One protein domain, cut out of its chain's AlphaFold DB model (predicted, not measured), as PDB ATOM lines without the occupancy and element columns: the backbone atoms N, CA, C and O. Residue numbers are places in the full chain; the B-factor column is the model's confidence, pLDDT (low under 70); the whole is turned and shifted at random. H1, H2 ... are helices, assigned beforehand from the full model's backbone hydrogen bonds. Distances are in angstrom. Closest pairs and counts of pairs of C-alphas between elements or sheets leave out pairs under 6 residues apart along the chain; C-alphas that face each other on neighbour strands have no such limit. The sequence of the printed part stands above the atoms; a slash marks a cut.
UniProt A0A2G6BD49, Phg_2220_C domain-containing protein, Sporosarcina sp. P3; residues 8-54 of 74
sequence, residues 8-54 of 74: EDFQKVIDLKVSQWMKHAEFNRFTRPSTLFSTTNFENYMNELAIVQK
ATOM      1  N   GLU A   8     -24.430  25.083 -29.746       95.81
ATOM      2  CA  GLU A   8     -24.101  26.228 -30.597       95.81
ATOM      3  C   GLU A   8     -22.595  26.351 -30.847       95.81
ATOM      4  O   GLU A   8     -22.185  26.768 -31.930       95.81
ATOM      5  N   ASP A   9     -21.759  25.965 -29.880       94.88
ATOM      6  CA  ASP A   9     -20.306  25.960 -30.052       94.88
ATOM      7  C   ASP A   9     -19.887  24.960 -31.139       94.88
ATOM      8  O   ASP A   9     -19.056  25.280 -31.991       94.88
ATOM      9  N   PHE A  10     -20.518  23.781 -31.181       95.50
ATOM     10  CA  PHE A  10     -20.282  22.797 -32.241       95.50
ATOM     11  C   PHE A  10     -20.710  23.322 -33.610       95.50
ATOM     12  O   PHE A  10     -19.938  23.215 -34.563       95.50
ATOM     13  N   GLN A  11     -21.894  23.935 -33.699       96.56
ATOM     14  CA  GLN A  11     -22.392  24.534 -34.941       96.56
ATOM     15  C   GLN A  11     -21.394  25.571 -35.482       96.56
ATOM     16  O   GLN A  11     -20.971  25.485 -36.631       96.56
ATOM     17  N   LYS A  12     -20.920  26.481 -34.619       95.88
ATOM     18  CA  LYS A  12     -19.960  27.531 -34.994       95.88
ATOM     19  C   LYS A  12     -18.620  26.967 -35.474       95.88
ATOM     20  O   LYS A  12     -18.039  27.511 -36.409       95.88
ATOM     21  N   VAL A  13     -18.113  25.896 -34.855       95.81
ATOM     22  CA  VAL A  13     -16.862  25.242 -35.291       95.81
ATOM     23  C   VAL A  13     -17.028  24.582 -36.657       95.81
ATOM     24  O   VAL A  13     -16.136  24.712 -37.500       95.81
ATOM     25  N   ILE A  14     -18.158  23.907 -36.889       96.12
ATOM     26  CA  ILE A  14     -18.480  23.306 -38.189       96.12
ATOM     27  C   ILE A  14     -18.531  24.402 -39.252       96.12
ATOM     28  O   ILE A  14     -17.803  24.315 -40.240       96.12
ATOM     29  N   ASP A  15     -19.319  25.453 -39.028       95.88
ATOM     30  CA  ASP A  15     -19.486  26.544 -39.988       95.88
ATOM     31  C   ASP A  15     -18.142  27.217 -40.303       95.88
ATOM     32  O   ASP A  15     -17.803  27.421 -41.473       95.88
ATOM     33  N   LEU A  16     -17.320  27.483 -39.277       95.75
ATOM     34  CA  LEU A  16     -15.977  28.038 -39.452       95.75
ATOM     35  C   LEU A  16     -15.116  27.139 -40.342       95.75
ATOM     36  O   LEU A  16     -14.597  27.600 -41.359       95.75
ATOM     37  N   LYS A  17     -14.949  25.862 -39.987       95.75
ATOM     38  CA  LYS A  17     -14.005  24.985 -40.693       95.75
ATOM     39  C   LYS A  17     -14.489  24.554 -42.061       95.75
ATOM     40  O   LYS A  17     -13.681  24.500 -42.985       95.75
ATOM     41  N   VAL A  18     -15.788  24.342 -42.237       94.19
ATOM     42  CA  VAL A  18     -16.361  24.115 -43.564       94.19
ATOM     43  C   VAL A  18     -16.139  25.349 -44.436       94.19
ATOM     44  O   VAL A  18     -15.620  25.210 -45.540       94.19
ATOM     45  N   SER A  19     -16.412  26.565 -43.950       92.81
ATOM     46  CA  SER A  19     -16.186  27.777 -44.756       92.81
ATOM     47  C   SER A  19     -14.720  27.957 -45.179       92.81
ATOM     48  O   SER A  19     -14.453  28.369 -46.310       92.81
ATOM     49  N   GLN A  20     -13.773  27.594 -44.306       93.00
ATOM     50  CA  GLN A  20     -12.336  27.688 -44.568       93.00
ATOM     51  C   GLN A  20     -11.808  26.586 -45.483       93.00
ATOM     52  O   GLN A  20     -10.914  26.845 -46.279       93.00
ATOM     53  N   TRP A  21     -12.311  25.357 -45.370       94.44
ATOM     54  CA  TRP A  21     -11.704  24.191 -46.020       94.44
ATOM     55  C   TRP A  21     -12.483  23.666 -47.221       94.44
ATOM     56  O   TRP A  21     -11.887  23.004 -48.064       94.44
ATOM     57  N   MET A  22     -13.773  23.988 -47.365       88.31
ATOM     58  CA  MET A  22     -14.617  23.455 -48.446       88.31
ATOM     59  C   MET A  22     -14.068  23.771 -49.845       88.31
ATOM     60  O   MET A  22     -14.213  22.973 -50.766       88.31
ATOM     61  N   LYS A  23     -13.407  24.924 -50.013       86.56
ATOM     62  CA  LYS A  23     -12.818  25.348 -51.296       86.56
ATOM     63  C   LYS A  23     -11.420  24.776 -51.556       86.56
ATOM     64  O   LYS A  23     -10.895  24.944 -52.651       86.56
ATOM     65  N   HIS A  24     -10.821  24.107 -50.573       91.19
ATOM     66  CA  HIS A  24      -9.450  23.618 -50.635       91.19
ATOM     67  C   HIS A  24      -9.434  22.088 -50.556       91.19
ATOM     68  O   HIS A  24      -9.601  21.493 -49.490       91.19
ATOM     69  N   ALA A  25      -9.208  21.436 -51.700       88.25
ATOM     70  CA  ALA A  25      -9.273  19.977 -51.829       88.25
ATOM     71  C   ALA A  25      -8.341  19.234 -50.852       88.25
ATOM     72  O   ALA A  25      -8.675  18.157 -50.360       88.25
ATOM     73  N   GLU A  26      -7.197  19.832 -50.516       90.56
ATOM     74  CA  GLU A  26      -6.234  19.294 -49.552       90.56
ATOM     75  C   GLU A  26      -6.773  19.230 -48.110       90.56
ATOM     76  O   GLU A  26      -6.353  18.358 -47.339       90.56
ATOM     77  N   PHE A  27      -7.713  20.118 -47.759       90.62
ATOM     78  CA  PHE A  27      -8.230  20.267 -46.401       90.62
ATOM     79  C   PHE A  27      -9.590  19.602 -46.176       90.62
ATOM     80  O   PHE A  27      -9.951  19.332 -45.032       90.62
ATOM     81  N   ASN A  28     -10.312  19.243 -47.241       86.25
ATOM     82  CA  ASN A  28     -11.637  18.622 -47.143       86.25
ATOM     83  C   ASN A  28     -11.654  17.370 -46.235       86.25
ATOM     84  O   ASN A  28     -12.568  17.177 -45.437       86.25
ATOM     85  N   ARG A  29     -10.595  16.549 -46.262       87.81
ATOM     86  CA  ARG A  29     -10.464  15.346 -45.410       87.81
ATOM     87  C   ARG A  29     -10.426  15.622 -43.901       87.81
ATOM     88  O   ARG A  29     -10.673  14.694 -43.134       87.81
ATOM     89  N   PHE A  30     -10.117  16.849 -43.481       92.94
ATOM     90  CA  PHE A  30     -10.027  17.244 -42.072       92.94
ATOM     91  C   PHE A  30     -11.357  17.758 -41.503       92.94
ATOM     92  O   PHE A  30     -11.453  17.987 -40.303       92.94
ATOM     93  N   THR A  31     -12.414  17.857 -42.317       93.00
ATOM     94  CA  THR A  31     -13.779  18.205 -41.862       93.00
ATOM     95  C   THR A  31     -14.485  17.065 -41.106       93.00
ATOM     96  O   THR A  31     -15.646  17.185 -40.722       93.00
ATOM     97  N   ARG A  32     -13.803  15.937 -40.872       93.44
ATOM     98  CA  ARG A  32     -14.368  14.765 -40.191       93.44
ATOM     99  C   ARG A  32     -14.634  15.058 -38.709       93.44
ATOM    100  O   ARG A  32     -13.804  15.716 -38.076       93.44
ATOM    101  N   PRO A  33     -15.687  14.471 -38.107       94.31
ATOM    102  CA  PRO A  33     -15.983  14.645 -36.683       94.31
ATOM    103  C   PRO A  33     -14.797  14.330 -35.761       94.31
ATOM    104  O   PRO A  33     -14.532  15.076 -34.828       94.31
ATOM    105  N   SER A  34     -14.024  13.281 -36.063       95.06
ATOM    106  CA  SER A  34     -12.830  12.901 -35.291       95.06
ATOM    107  C   SER A  34     -11.760  13.996 -35.243       95.06
ATOM    108  O   SER A  34     -11.009  14.088 -34.278       95.06
ATOM    109  N   THR A  35     -11.665  14.805 -36.298       95.50
ATOM    110  CA  THR A  35     -10.705  15.906 -36.390       95.50
ATOM    111  C   THR A  35     -11.283  17.176 -35.784       95.50
ATOM    112  O   THR A  35     -10.585  17.834 -35.019       95.50
ATOM    113  N   LEU A  36     -12.544  17.503 -36.085       95.75
ATOM    114  CA  LEU A  36     -13.194  18.719 -35.589       95.75
ATOM    115  C   LEU A  36     -13.446  18.699 -34.078       95.75
ATOM    116  O   LEU A  36     -13.349  19.741 -33.434       95.75
ATOM    117  N   PHE A  37     -13.751  17.524 -33.526       94.44
ATOM    118  CA  PHE A  37     -14.186  17.356 -32.138       94.44
ATOM    119  C   PHE A  37     -13.182  16.583 -31.280       94.44
ATOM    120  O   PHE A  37     -13.539  16.080 -30.216       94.44
ATOM    121  N   SER A  38     -11.919  16.494 -31.710       95.69
ATOM    122  CA  SER A  38     -10.858  16.169 -30.756       95.69
ATOM    123  C   SER A  38     -10.725  17.328 -29.765       95.69
ATOM    124  O   SER A  38     -10.851  18.491 -30.158       95.69
ATOM    125  N   THR A  39     -10.466  17.030 -28.490       93.94
ATOM    126  CA  THR A  39     -10.423  18.037 -27.415       93.94
ATOM    127  C   THR A  39      -9.535  19.226 -27.781       93.94
ATOM    128  O   THR A  39      -9.974  20.372 -27.748       93.94
ATOM    129  N   THR A  40      -8.314  18.949 -28.242       94.94
ATOM    130  CA  THR A  40      -7.331  19.976 -28.602       94.94
ATOM    131  C   THR A  40      -7.756  20.806 -29.813       94.94
ATOM    132  O   THR A  40      -7.627  22.027 -29.802       94.94
ATOM    133  N   ASN A  41      -8.274  20.176 -30.872       95.88
ATOM    134  CA  ASN A  41      -8.677  20.914 -32.069       95.88
ATOM    135  C   ASN A  41      -9.906  21.779 -31.800       95.88
ATOM    136  O   ASN A  41      -9.936  22.936 -32.211       95.88
ATOM    137  N   PHE A  42     -10.883  21.245 -31.068       95.75
ATOM    138  CA  PHE A  42     -12.100  21.966 -30.729       95.75
ATOM    139  C   PHE A  42     -11.804  23.237 -29.922       95.75
ATOM    140  O   PHE A  42     -12.299  24.313 -30.262       95.75
ATOM    141  N   GLU A  43     -10.941  23.143 -28.905       94.75
ATOM    142  CA  GLU A  43     -10.481  24.304 -28.131       94.75
ATOM    143  C   GLU A  43      -9.776  25.344 -29.010       94.75
ATOM    144  O   GLU A  43     -10.058  26.542 -28.915       94.75
ATOM    145  N   ASN A  44      -8.914  24.901 -29.927       95.69
ATOM    146  CA  ASN A  44      -8.231  25.793 -30.862       95.69
ATOM    147  C   ASN A  44      -9.214  26.519 -31.793       95.69
ATOM    148  O   ASN A  44      -9.100  27.729 -31.989       95.69
ATOM    149  N   TYR A  45     -10.208  25.815 -32.335       95.94
ATOM    150  CA  TYR A  45     -11.196  26.404 -33.246       95.94
ATOM    151  C   TYR A  45     -12.151  27.359 -32.517       95.94
ATOM    152  O   TYR A  45     -12.520  28.403 -33.056       95.94
ATOM    153  N   MET A  46     -12.485  27.064 -31.259       94.75
ATOM    154  CA  MET A  46     -13.177  27.991 -30.361       94.75
ATOM    155  C   MET A  46     -12.391  29.290 -30.144       94.75
ATOM    156  O   MET A  46     -12.967  30.381 -30.188       94.75
ATOM    157  N   ASN A  47     -11.078  29.195 -29.929       93.50
ATOM    158  CA  ASN A  47     -10.219  30.369 -29.765       93.50
ATOM    159  C   ASN A  47     -10.114  31.186 -31.060       93.50
ATOM    160  O   ASN A  47     -10.151  32.415 -31.026       93.50
ATOM    161  N   GLU A  48     -10.052  30.521 -32.211       94.25
ATOM    162  CA  GLU A  48     -10.047  31.169 -33.522       94.25
ATOM    163  C   GLU A  48     -11.327  31.979 -33.776       94.25
ATOM    164  O   GLU A  48     -11.253  33.142 -34.180       94.25
ATOM    165  N   LEU A  49     -12.498  31.426 -33.441       91.31
ATOM    166  CA  LEU A  49     -13.777  32.144 -33.494       91.31
ATOM    167  C   LEU A  49     -13.779  33.420 -32.639       91.31
ATOM    168  O   LEU A  49     -14.393  34.420 -33.016       91.31
ATOM    169  N   ALA A  50     -13.091  33.415 -31.496       86.19
ATOM    170  CA  ALA A  50     -12.964  34.601 -30.648       86.19
ATOM    171  C   ALA A  50     -12.045  35.678 -31.263       86.19
ATOM    172  O   ALA A  50     -12.215  36.865 -30.981       86.19
ATOM    173  N   ILE A  51     -11.091  35.288 -32.115       81.06
ATOM    174  CA  ILE A  51     -10.202  36.210 -32.837       81.06
ATOM    175  C   ILE A  51     -10.930  36.837 -34.032       81.06
ATOM    176  O   ILE A  51     -10.854  38.052 -34.207       81.06
ATOM    177  N   VAL A  52     -11.675  36.042 -34.811       74.19
ATOM    178  CA  VAL A  52     -12.432  36.520 -35.989       74.19
ATOM    179  C   VAL A  52     -13.469  37.584 -35.610       74.19
ATOM    180  O   VAL A  52     -13.709  38.516 -36.374       74.19
ATOM    181  N   GLN A  53     -14.048  37.491 -34.413       63.31
ATOM    182  CA  GLN A  53     -15.076  38.423 -33.943       63.31
ATOM    183  C   GLN A  53     -14.545  39.763 -33.426       63.31
ATOM    184  O   GLN A  53     -15.340  40.678 -33.214       63.31
ATOM    185  N   LYS A  54     -13.233  39.932 -33.219       57.53
ATOM    186  CA  LYS A  54     -12.706  41.251 -32.854       57.53
ATOM    187  C   LYS A  54     -12.676  42.117 -34.115       57.53
ATOM    188  O   LYS A  54     -11.861  41.840 -34.998       57.53
TER     189      LYS A  54
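Overview. This is residues 8 to 54 of the 74 residues of the protein "Phg_2220_C domain-containing protein" of Sporosarcina sp. P3 (UniProt A0A2G6BD49). Two helices of the same residue count, H1 and H3, cross as an X near their middles, and the short helix H2 sits near both of them. The long link from H1 to H2 loops out past the last residues of H1 and folds back before H2; after H2 a tight link leads into H3. The printed part has 47 residues, with three named helices in the order H1, H2, H3 and no named strand, and its class is all helix. It is compact, with a radius of gyration of the C-alphas of 10.3 A, and its C-alphas span 28 by 22 by 16 A, a rounded outline.

Arrangement. The printed part begins with H1, residues 8 to 21, which touches H3, residues 39 to 52. The closest C-alphas of H1 and H3 are those of Val 13 and Tyr 45, 6.1 A apart, and 7 pairs of C-alphas lie within 8 A. Their lines are about perpendicular, at 79 degrees, and their centres are 10.0 A apart. Between them along the chain comes H2, residues 33 to 36, which touches no helix. H2 is close to H1 but not clearly touching it; the closest C-alphas are those of Ile 14 and Leu 36, 7.5 A apart. H2 is also close to H3 but not clearly touching it; here the closest C-alphas are those of Leu 36 and Phe 42, 5.9 A apart. In H1 and H3 every pair of backbone O of residue i and N of residue i+4 is within hydrogen-bond range. H2 is too short for such a pair, and its 1 pair of O of residue i and N of residue i+3 is within range.

Along the chain. H1 runs from Glu 8, with its C-alpha at (-24.101, 26.228, -30.597), to Trp 21, with its C-alpha at (-11.704, 24.191, -46.020), 19.9 A from first to last C-alpha. H2 runs from Pro 33 to Leu 36, 5.1 A from first to last C-alpha. H3 runs from Thr 39 to Val 52, 20.5 A from first to last C-alpha, and its last C-alpha is at (-12.432, 36.520, -35.989).

Size, cuts and confidence. The two C-alphas farthest apart are those of Arg 29, in the link from H1 to H2, and Lys 54, the last printed residue, at 28.9 A. The C-alphas of Glu 8 and Lys 54, the first and last printed, are 19.0 A apart. The printed part has no cut. The link from H1 to H2 is long, with 11 residues, and the link from H2 to H3 is tight, with 2. The mean pLDDT of the printed part is 91.4, and the model's confidence is low, under 70, at residues 53 to 54.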